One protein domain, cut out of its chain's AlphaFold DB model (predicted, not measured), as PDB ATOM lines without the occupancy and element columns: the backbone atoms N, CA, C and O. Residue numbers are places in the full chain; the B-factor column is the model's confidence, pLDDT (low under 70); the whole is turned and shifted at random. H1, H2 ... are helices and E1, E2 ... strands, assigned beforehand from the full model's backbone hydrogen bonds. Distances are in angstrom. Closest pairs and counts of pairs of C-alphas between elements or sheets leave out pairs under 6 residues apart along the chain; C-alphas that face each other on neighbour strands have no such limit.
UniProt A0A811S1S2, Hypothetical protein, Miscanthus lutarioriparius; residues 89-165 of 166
ATOM      1  N   LEU A  89     -41.148  -9.005  25.169       86.75
ATOM      2  CA  LEU A  89     -41.340  -7.974  24.155       86.75
ATOM      3  C   LEU A  89     -42.175  -6.821  24.721       86.75
ATOM      4  O   LEU A  89     -43.026  -6.998  25.588       86.75
ATOM      5  N   SER A  90     -42.024  -5.628  24.145       83.44
ATOM      6  CA  SER A  90     -42.864  -4.454  24.469       83.44
ATOM      7  C   SER A  90     -44.365  -4.658  24.198       83.44
ATOM      8  O   SER A  90     -45.189  -3.852  24.627       83.44
ATOM      9  N   THR A  91     -44.728  -5.724  23.477       83.50
ATOM     10  CA  THR A  91     -46.105  -6.185  23.257       83.50
ATOM     11  C   THR A  91     -46.671  -6.963  24.450       83.50
ATOM     12  O   THR A  91     -47.880  -7.182  24.499       83.50
ATOM     13  N   GLY A  92     -45.829  -7.346  25.416       81.06
ATOM     14  CA  GLY A  92     -46.169  -8.225  26.537       81.06
ATOM     15  C   GLY A  92     -46.068  -9.717  26.207       81.06
ATOM     16  O   GLY A  92     -46.489 -10.544  27.010       81.06
ATOM     17  N   GLU A  93     -45.546 -10.069  25.029       83.50
ATOM     18  CA  GLU A  93     -45.290 -11.459  24.650       83.50
ATOM     19  C   GLU A  93     -43.998 -11.961  25.301       83.50
ATOM     20  O   GLU A  93     -42.957 -11.302  25.223       83.50
ATOM     21  N   ASN A  94     -44.076 -13.143  25.910       83.31
ATOM     22  CA  ASN A  94     -42.941 -13.833  26.512       83.31
ATOM     23  C   ASN A  94     -42.381 -14.841  25.510       83.31
ATOM     24  O   ASN A  94     -43.114 -15.693  25.003       83.31
ATOM     25  N   VAL A  95     -41.087 -14.741  25.232       83.25
ATOM     26  CA  VAL A  95     -40.382 -15.577  24.263       83.25
ATOM     27  C   VAL A  95     -39.210 -16.250  24.956       83.25
ATOM     28  O   VAL A  95     -38.364 -15.577  25.535       83.25
ATOM     29  N   GLU A  96     -39.127 -17.573  24.840       85.56
ATOM     30  CA  GLU A  96     -37.982 -18.334  25.334       85.56
ATOM     31  C   GLU A  96     -36.901 -18.450  24.249       85.56
ATOM     32  O   GLU A  96     -37.095 -19.190  23.275       85.56
ATOM     33  N   PRO A  97     -35.757 -17.746  24.375       85.00
ATOM     34  CA  PRO A  97     -34.715 -17.765  23.353       85.00
ATOM     35  C   PRO A  97     -34.105 -19.157  23.192       85.00
ATOM     36  O   PRO A  97     -33.842 -19.569  22.067       85.00
ATOM     37  N   ALA A  98     -33.979 -19.922  24.280       83.62
ATOM     38  CA  ALA A  98     -33.374 -21.252  24.268       83.62
ATOM     39  C   ALA A  98     -34.053 -22.210  23.277       83.62
ATOM     40  O   ALA A  98     -33.371 -22.959  22.584       83.62
ATOM     41  N   GLN A  99     -35.384 -22.161  23.154       84.81
ATOM     42  CA  GLN A  99     -36.112 -23.027  22.218       84.81
ATOM     43  C   GLN A  99     -35.823 -22.653  20.758       84.81
ATOM     44  O   GLN A  99     -35.653 -23.529  19.909       84.81
ATOM     45  N   ILE A 100     -35.743 -21.351  20.469       85.62
ATOM     46  CA  ILE A 100     -35.433 -20.833  19.131       85.62
ATOM     47  C   ILE A 100     -33.975 -21.145  18.777       85.62
ATOM     48  O   ILE A 100     -33.694 -21.595  17.669       85.62
ATOM     49  N   GLU A 101     -33.053 -20.945  19.717       87.12
ATOM     50  CA  GLU A 101     -31.627 -21.226  19.544       87.12
ATOM     51  C   GLU A 101     -31.361 -22.722  19.367       87.12
ATOM     52  O   GLU A 101     -30.579 -23.098  18.496       87.12
ATOM     53  N   GLU A 102     -32.042 -23.587  20.123       86.88
ATOM     54  CA  GLU A 102     -31.925 -25.039  19.971       86.88
ATOM     55  C   GLU A 102     -32.474 -25.504  18.620       86.88
ATOM     56  O   GLU A 102     -31.826 -26.293  17.930       86.88
ATOM     57  N   ALA A 103     -33.647 -25.006  18.212       85.50
ATOM     58  CA  ALA A 103     -34.195 -25.289  16.888       85.50
ATOM     59  C   ALA A 103     -33.220 -24.850  15.790       85.50
ATOM     60  O   ALA A 103     -32.970 -25.599  14.846       85.50
ATOM     61  N   ALA A 104     -32.604 -23.682  15.969       84.50
ATOM     62  CA  ALA A 104     -31.662 -23.126  15.019       84.50
ATOM     63  C   ALA A 104     -30.308 -23.825  14.960       84.50
ATOM     64  O   ALA A 104     -29.737 -23.977  13.878       84.50
ATOM     65  N   GLY A 105     -29.831 -24.328  16.095       83.25
ATOM     66  CA  GLY A 105     -28.622 -25.139  16.182       83.25
ATOM     67  C   GLY A 105     -28.733 -26.502  15.492       83.25
ATOM     68  O   GLY A 105     -27.718 -27.169  15.309       83.25
ATOM     69  N   ARG A 106     -29.933 -26.936  15.080       86.00
ATOM     70  CA  ARG A 106     -30.113 -28.182  14.308       86.00
ATOM     71  C   ARG A 106     -29.695 -28.051  12.846       86.00
ATOM     72  O   ARG A 106     -29.535 -29.075  12.184       86.00
ATOM     73  N   SER A 107     -29.535 -26.833  12.333       86.50
ATOM     74  CA  SER A 107     -29.083 -26.623  10.960       86.50
ATOM     75  C   SER A 107     -27.571 -26.546  10.860       86.50
ATOM     76  O   SER A 107     -26.918 -25.786  11.568       86.50
ATOM     77  N   ASN A 108     -27.018 -27.267   9.887       86.38
ATOM     78  CA  ASN A 108     -25.581 -27.273   9.613       86.38
ATOM     79  C   ASN A 108     -25.063 -25.923   9.084       86.38
ATOM     80  O   ASN A 108     -23.857 -25.680   9.097       86.38
ATOM     81  N   LEU A 109     -25.953 -25.042   8.608       85.81
ATOM     82  CA  LEU A 109     -25.579 -23.725   8.085       85.81
ATOM     83  C   LEU A 109     -25.285 -22.708   9.197       85.81
ATOM     84  O   LEU A 109     -24.578 -21.725   8.954       85.81
ATOM     85  N   ILE A 110     -25.804 -22.933  10.405       88.25
ATOM     86  CA  ILE A 110     -25.664 -22.029  11.548       88.25
ATOM     87  C   ILE A 110     -24.671 -22.633  12.537       88.25
ATOM     88  O   ILE A 110     -24.882 -23.719  13.059       88.25
ATOM     89  N   ASN A 111     -23.583 -21.917  12.818       87.44
ATOM     90  CA  ASN A 111     -22.608 -22.338  13.822       87.44
ATOM     91  C   ASN A 111     -23.007 -21.864  15.226       87.44
ATOM     92  O   ASN A 111     -22.900 -22.607  16.196       87.44
ATOM     93  N   GLN A 112     -23.443 -20.608  15.340       85.38
ATOM     94  CA  GLN A 112     -23.940 -20.027  16.587       85.38
ATOM     95  C   GLN A 112     -25.074 -19.056  16.291       85.38
ATOM     96  O   GLN A 112     -25.072 -18.374  15.264       85.38
ATOM     97  N   ILE A 113     -26.018 -18.967  17.214       87.69
ATOM     98  CA  ILE A 113     -27.128 -18.028  17.164       87.69
ATOM     99  C   ILE A 113     -27.378 -17.494  18.566       87.69
ATOM    100  O   ILE A 113     -27.281 -18.238  19.537       87.69
ATOM    101  N   VAL A 114     -27.667 -16.202  18.651       88.69
ATOM    102  CA  VAL A 114     -28.117 -15.554  19.882       88.69
ATOM    103  C   VAL A 114     -29.362 -14.751  19.560       88.69
ATOM    104  O   VAL A 114     -29.328 -13.877  18.684       88.69
ATOM    105  N   VAL A 115     -30.456 -15.038  20.256       88.31
ATOM    106  CA  VAL A 115     -31.712 -14.301  20.114       88.31
ATOM    107  C   VAL A 115     -31.702 -13.107  21.064       88.31
ATOM    108  O   VAL A 115     -31.350 -13.208  22.234       88.31
ATOM    109  N   ILE A 116     -32.074 -11.942  20.543       86.50
ATOM    110  CA  ILE A 116     -32.118 -10.681  21.281       86.50
ATOM    111  C   ILE A 116     -33.460  -9.996  21.053       86.50
ATOM    112  O   ILE A 116     -34.092 -10.156  20.012       86.50
ATOM    113  N   GLY A 117     -33.905  -9.183  22.003       85.19
ATOM    114  CA  GLY A 117     -35.172  -8.469  21.825       85.19
ATOM    115  C   GLY A 117     -35.801  -7.905  23.086       85.19
ATOM    116  O   GLY A 117     -36.979  -7.566  23.043       85.19
ATOM    117  N   GLN A 118     -35.055  -7.797  24.188       83.88
ATOM    118  CA  GLN A 118     -35.610  -7.320  25.450       83.88
ATOM    119  C   GLN A 118     -36.222  -5.924  25.297       83.88
ATOM    120  O   GLN A 118     -35.578  -5.010  24.769       83.88
ATOM    121  N   ASP A 119     -37.480  -5.787  25.718       83.94
ATOM    122  CA  ASP A 119     -38.283  -4.564  25.624       83.94
ATOM    123  C   ASP A 119     -38.435  -4.010  24.194       83.94
ATOM    124  O   ASP A 119     -38.831  -2.859  23.989       83.94
ATOM    125  N   GLN A 120     -38.148  -4.817  23.168       88.00
ATOM    126  CA  GLN A 120     -38.324  -4.432  21.769       88.00
ATOM    127  C   GLN A 120     -39.692  -4.862  21.241       88.00
ATOM    128  O   GLN A 120     -40.397  -5.683  21.820       88.00
ATOM    129  N   ARG A 121     -40.121  -4.280  20.116       85.69
ATOM    130  CA  ARG A 121     -41.362  -4.696  19.424       85.69
ATOM    131  C   ARG A 121     -41.203  -5.975  18.609       85.69
ATOM    132  O   ARG A 121     -42.198  -6.532  18.162       85.69
ATOM    133  N   ARG A 122     -39.967  -6.364  18.311       86.00
ATOM    134  CA  ARG A 122     -39.632  -7.512  17.470       86.00
ATOM    135  C   ARG A 122     -38.379  -8.169  18.013       86.00
ATOM    136  O   ARG A 122     -37.497  -7.478  18.519       86.00
ATOM    137  N   LEU A 123     -38.303  -9.478  17.826       87.88
ATOM    138  CA  LEU A 123     -37.089 -10.243  18.050       87.88
ATOM    139  C   LEU A 123     -36.070  -9.932  16.950       87.88
ATOM    140  O   LEU A 123     -36.419  -9.748  15.780       87.88
ATOM    141  N   GLY A 124     -34.810  -9.888  17.345       88.75
ATOM    142  CA  GLY A 124     -33.652  -9.959  16.473       88.75
ATOM    143  C   GLY A 124     -32.853 -11.221  16.780       88.75
ATOM    144  O   GLY A 124     -32.986 -11.816  17.845       88.75
ATOM    145  N   ALA A 125     -31.997 -11.619  15.850       88.38
ATOM    146  CA  ALA A 125     -31.046 -12.695  16.073       88.38
ATOM    147  C   ALA A 125     -29.692 -12.307  15.484       88.38
ATOM    148  O   ALA A 125     -29.616 -11.734  14.393       88.38
ATOM    149  N   ILE A 126     -28.628 -12.622  16.213       88.25
ATOM    150  CA  ILE A 126     -27.258 -12.558  15.714       88.25
ATOM    151  C   ILE A 126     -26.875 -13.977  15.333       88.25
ATOM    152  O   ILE A 126     -26.907 -14.871  16.171       88.25
ATOM    153  N   ILE A 127     -26.530 -14.175  14.063       88.25
ATOM    154  CA  ILE A 127     -26.229 -15.491  13.505       88.25
ATOM    155  C   ILE A 127     -24.784 -15.496  13.028       88.25
ATOM    156  O   ILE A 127     -24.370 -14.638  12.246       88.25
ATOM    157  N   VAL A 128     -24.029 -16.489  13.485       88.38
ATOM    158  CA  VAL A 128     -22.694 -16.810  12.991       88.38
ATOM    159  C   VAL A 128     -22.836 -17.994  12.034       88.38
ATOM    160  O   VAL A 128     -23.087 -19.114  12.490       88.38
ATOM    161  N   PRO A 129     -22.713 -17.781  10.713       87.62
ATOM    162  CA  PRO A 129     -22.795 -18.868   9.749       87.62
ATOM    163  C   PRO A 129     -21.579 -19.789   9.835       87.62
ATOM    164  O   PRO A 129     -20.465 -19.353  10.138       87.62
ATOM    165  N   ASN A 130     -21.782 -21.059   9.497       87.69
ATOM    166  CA  ASN A 130     -20.688 -21.987   9.253       87.69
ATOM    167  C   ASN A 130     -20.170 -21.803   7.818       87.69
ATOM    168  O   ASN A 130     -20.820 -22.208   6.856       87.69
ATOM    169  N   ASN A 131     -18.997 -21.186   7.670       84.00
ATOM    170  CA  ASN A 131     -18.436 -20.868   6.355       84.00
ATOM    171  C   ASN A 131     -18.220 -22.114   5.480       84.00
ATOM    172  O   ASN A 131     -18.468 -22.046   4.277       84.00
ATOM    173  N   ASP A 132     -17.803 -23.242   6.059       85.56
ATOM    174  CA  ASP A 132     -17.486 -24.454   5.297       85.56
ATOM    175  C   ASP A 132     -18.752 -25.095   4.712       85.56
ATOM    176  O   ASP A 132     -18.808 -25.403   3.517       85.56
ATOM    177  N   GLU A 133     -19.802 -25.219   5.527       86.50
ATOM    178  CA  GLU A 133     -21.101 -25.762   5.110       86.50
ATOM    179  C   GLU A 133     -21.830 -24.817   4.148       86.50
ATOM    180  O   GLU A 133     -22.387 -25.256   3.141       86.50
ATOM    181  N   VAL A 134     -21.760 -23.502   4.381       84.88
ATOM    182  CA  VAL A 134     -22.315 -22.497   3.462       84.88
ATOM    183  C   VAL A 134     -21.626 -22.562   2.096       84.88
ATOM    184  O   VAL A 134     -22.296 -22.486   1.064       84.88
ATOM    185  N   LEU A 135     -20.303 -22.746   2.054       82.50
ATOM    186  CA  LEU A 135     -19.558 -22.930   0.806       82.50
ATOM    187  C   LEU A 135     -19.920 -24.247   0.107       82.50
ATOM    188  O   LEU A 135     -20.047 -24.276  -1.122       82.50
ATOM    189  N   ALA A 136     -20.089 -25.334   0.863       84.38
ATOM    190  CA  ALA A 136     -20.512 -26.627   0.332       84.38
ATOM    191  C   ALA A 136     -21.930 -26.561  -0.260       84.38
ATOM    192  O   ALA A 136     -22.165 -27.044  -1.370       84.38
ATOM    193  N   GLU A 137     -22.859 -25.896   0.421       83.12
ATOM    194  CA  GLU A 137     -24.224 -25.697  -0.059       83.12
ATOM    195  C   GLU A 137     -24.275 -24.780  -1.285       83.12
ATOM    196  O   GLU A 137     -24.955 -25.075  -2.270       83.12
ATOM    197  N   ALA A 138     -23.481 -23.711  -1.288       82.12
ATOM    198  CA  ALA A 138     -23.359 -22.822  -2.436       82.12
ATOM    199  C   ALA A 138     -22.790 -23.531  -3.674       82.12
ATOM    200  O   ALA A 138     -23.222 -23.243  -4.794       82.12
ATOM    201  N   LYS A 139     -21.854 -24.474  -3.484       81.44
ATOM    202  CA  LYS A 139     -21.369 -25.377  -4.540       81.44
ATOM    203  C   LYS A 139     -22.491 -26.255  -5.074       81.44
ATOM    204  O   LYS A 139     -22.668 -26.317  -6.287       81.44
ATOM    205  N   ARG A 140     -23.269 -26.893  -4.190       80.75
ATOM    206  CA  ARG A 140     -24.408 -27.744  -4.583       80.75
ATOM    207  C   ARG A 140     -25.447 -26.979  -5.398       80.75
ATOM    208  O   ARG A 140     -25.949 -27.501  -6.388       80.75
ATOM    209  N   LYS A 141     -25.738 -25.738  -5.010       78.00
ATOM    210  CA  LYS A 141     -26.710 -24.880  -5.697       78.00
ATOM    211  C   LYS A 141     -26.139 -24.152  -6.926       78.00
ATOM    212  O   LYS A 141     -26.879 -23.425  -7.581       78.00
ATOM    213  N   SER A 142     -24.854 -24.329  -7.255       69.25
ATOM    214  CA  SER A 142     -24.151 -23.602  -8.330       69.25
ATOM    215  C   SER A 142     -24.215 -22.071  -8.188       69.25
ATOM    216  O   SER A 142     -24.258 -21.343  -9.176       69.25
ATOM    217  N   ILE A 143     -24.223 -21.563  -6.950       67.62
ATOM    218  CA  ILE A 143     -24.352 -20.125  -6.629       67.62
ATOM    219  C   ILE A 143     -22.975 -19.461  -6.400       67.62
ATOM    220  O   ILE A 143     -22.894 -18.252  -6.149       67.62
ATOM    221  N   LEU A 144     -21.880 -20.217  -6.517       63.03
ATOM    222  CA  LEU A 144     -20.512 -19.715  -6.366       63.03
ATOM    223  C   LEU A 144     -20.253 -18.472  -7.231       63.03
ATOM    224  O   LEU A 144     -20.542 -18.451  -8.424       63.03
ATOM    225  N   GLY A 145     -19.712 -17.425  -6.604       59.88
ATOM    226  CA  GLY A 145     -19.120 -16.310  -7.337       59.88
ATOM    227  C   GLY A 145     -17.804 -16.742  -7.987       59.88
ATOM    228  O   GLY A 145     -17.125 -17.634  -7.480       59.88
ATOM    229  N   GLU A 146     -17.428 -16.080  -9.082       54.25
ATOM    230  CA  GLU A 146     -16.222 -16.388  -9.874       54.25
ATOM    231  C   GLU A 146     -14.906 -16.322  -9.066       54.25
ATOM    232  O   GLU A 146     -13.906 -16.898  -9.483       54.25
ATOM    233  N   ASN A 147     -14.917 -15.715  -7.872       57.53
ATOM    234  CA  ASN A 147     -13.735 -15.512  -7.026       57.53
ATOM    235  C   ASN A 147     -13.635 -16.466  -5.821       57.53
ATOM    236  O   ASN A 147     -12.763 -16.286  -4.976       57.53
ATOM    237  N   GLY A 148     -14.533 -17.446  -5.677       56.69
ATOM    238  CA  GLY A 148     -14.537 -18.358  -4.521       56.69
ATOM    239  C   GLY A 148     -15.035 -17.740  -3.206       56.69
ATOM    240  O   GLY A 148     -15.316 -18.474  -2.261       56.69
ATOM    241  N   GLU A 149     -15.227 -16.421  -3.155       59.22
ATOM    242  CA  GLU A 149     -15.929 -15.727  -2.077       59.22
ATOM    243  C   GLU A 149     -17.431 -15.639  -2.375       59.22
ATOM    244  O   GLU A 149     -17.860 -15.274  -3.476       59.22
ATOM    245  N   LEU A 150     -18.255 -15.957  -1.376       68.00
ATOM    246  CA  LEU A 150     -19.685 -15.686  -1.443       68.00
ATOM    247  C   LEU A 150     -19.977 -14.242  -1.045       68.00
ATOM    248  O   LEU A 150     -19.586 -13.780   0.025       68.00
ATOM    249  N   ALA A 151     -20.749 -13.554  -1.884       75.50
ATOM    250  CA  ALA A 151     -21.311 -12.260  -1.532       75.50
ATOM    251  C   ALA A 151     -22.172 -12.385  -0.264       75.50
ATOM    252  O   ALA A 151     -22.973 -13.318  -0.146       75.50
ATOM    253  N   LYS A 152     -22.045 -11.415   0.650       76.19
ATOM    254  CA  LYS A 152     -22.804 -11.377   1.911       76.19
ATOM    255  C   LYS A 152     -24.309 -11.538   1.683       76.19
ATOM    256  O   LYS A 152     -24.941 -12.306   2.394       76.19
ATOM    257  N   ASP A 153     -24.855 -10.920   0.637       79.06
ATOM    258  CA  ASP A 153     -26.283 -11.011   0.303       79.06
ATOM    259  C   ASP A 153     -26.730 -12.441  -0.031       79.06
ATOM    260  O   ASP A 153     -27.821 -12.864   0.343       79.06
ATOM    261  N   LYS A 154     -25.868 -13.226  -0.694       80.75
ATOM    262  CA  LYS A 154     -26.148 -14.635  -1.007       80.75
ATOM    263  C   LYS A 154     -26.143 -15.493   0.255       80.75
ATOM    264  O   LYS A 154     -27.014 -16.344   0.400       80.75
ATOM    265  N   VAL A 155     -25.195 -15.254   1.166       81.56
ATOM    266  CA  VAL A 155     -25.152 -15.935   2.472       81.56
ATOM    267  C   VAL A 155     -26.395 -15.599   3.288       81.56
ATOM    268  O   VAL A 155     -27.056 -16.504   3.783       81.56
ATOM    269  N   MET A 156     -26.761 -14.316   3.356       81.62
ATOM    270  CA  MET A 156     -27.960 -13.871   4.064       81.62
ATOM    271  C   MET A 156     -29.219 -14.534   3.504       81.62
ATOM    272  O   MET A 156     -30.007 -15.055   4.280       81.62
ATOM    273  N   ASN A 157     -29.394 -14.584   2.180       84.56
ATOM    274  CA  ASN A 157     -30.553 -15.246   1.576       84.56
ATOM    275  C   ASN A 157     -30.607 -16.746   1.894       84.56
ATOM    276  O   ASN A 157     -31.676 -17.247   2.215       84.56
ATOM    277  N   MET A 158     -29.469 -17.448   1.869       81.31
ATOM    278  CA  MET A 158     -29.431 -18.870   2.235       81.31
ATOM    279  C   MET A 158     -29.814 -19.100   3.697       81.31
ATOM    280  O   MET A 158     -30.580 -20.014   3.979       81.31
ATOM    281  N   LEU A 159     -29.334 -18.250   4.610       83.50
ATOM    282  CA  LEU A 159     -29.737 -18.302   6.015       83.50
ATOM    283  C   LEU A 159     -31.226 -17.969   6.184       83.50
ATOM    284  O   LEU A 159     -31.918 -18.641   6.937       83.50
ATOM    285  N   TYR A 160     -31.744 -16.967   5.472       84.62
ATOM    286  CA  TYR A 160     -33.164 -16.611   5.518       84.62
ATOM    287  C   TYR A 160     -34.077 -17.719   4.993       84.62
ATOM    288  O   TYR A 160     -35.149 -17.934   5.557       84.62
ATOM    289  N   ASP A 161     -33.686 -18.390   3.911       84.31
ATOM    290  CA  ASP A 161     -34.454 -19.503   3.356       84.31
ATOM    291  C   ASP A 161     -34.462 -20.694   4.318       84.31
ATOM    292  O   ASP A 161     -35.513 -21.298   4.515       84.31
ATOM    293  N   GLU A 162     -33.335 -20.974   4.977       82.00
ATOM    294  CA  GLU A 162     -33.242 -22.004   6.015       82.00
ATOM    295  C   GLU A 162     -34.157 -21.679   7.205       82.00
ATOM    296  O   GLU A 162     -34.990 -22.497   7.587       82.00
ATOM    297  N   LEU A 163     -34.093 -20.454   7.733       81.12
ATOM    298  CA  LEU A 163     -34.932 -20.019   8.855       81.12
ATOM    299  C   LEU A 163     -36.438 -20.072   8.546       81.12
ATOM    300  O   LEU A 163     -37.239 -20.199   9.464       81.12
ATOM    301  N   LYS A 164     -36.845 -19.967   7.273       80.94
ATOM    302  CA  LYS A 164     -38.254 -20.095   6.854       80.94
ATOM    303  C   LYS A 164     -38.754 -21.535   6.798       80.94
ATOM    304  O   LYS A 164     -39.957 -21.735   6.642       80.94
ATOM    305  N   THR A 165     -37.860 -22.521   6.813       75.69
ATOM    306  CA  THR A 165     -38.267 -23.932   6.764       75.69
ATOM    307  C   THR A 165     -38.723 -24.475   8.113       75.69
ATOM    308  O   THR A 165     -39.267 -25.580   8.147       75.69
TER     309      THR A 165
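Overview. This is residues 89 to 165 of the 166 residues of the protein "Hypothetical protein" of Miscanthus lutarioriparius (UniProt A0A811S1S2). A loose rod is built on the antiparallel hairpin of E1 and E2, with H1 packed mainly along E1. H2 lies beyond the hairpin's open end, and H3 folds back toward the strands, crosswise to H2. The 77 printed residues run H1, E1, E2, H2, H3, of mixed class; the radius of gyration of the C-alphas is 14.6 A and the spans are 47 by 21 by 18 A.

Along the chain. H1, residues 97 to 105, begins with C-alpha 97 at (-34.715, -17.765, 23.353). E1, residues 110 to 116, is 16.3 A long; E2, 124 to 129, 15.6 A. H2 is residues 131 to 140. H3, 152 to 163, is 16.4 A long and ends with C-alpha 163 at (-34.932, -20.019, 8.855).

Arrangement. In the hairpin, N 114 and O 126 are within hydrogen-bond range at 2.9 A. The closest C-alphas of H1 and E1, Pro 97 and Val 115, are 5.6 A apart. H2 and H3 are close but not clearly touching, Val 134 to Val 155 at 7.2 A between C-alphas, about perpendicular at 85 degrees. H1 and H2 are apart. In H1, H2 and H3 every O i to N i+4 pair is within hydrogen-bond range.

Size, cuts and confidence. The printed part has no cut. The link from H2 to H3 is long, and residues 142 to 150 are under pLDDT 70.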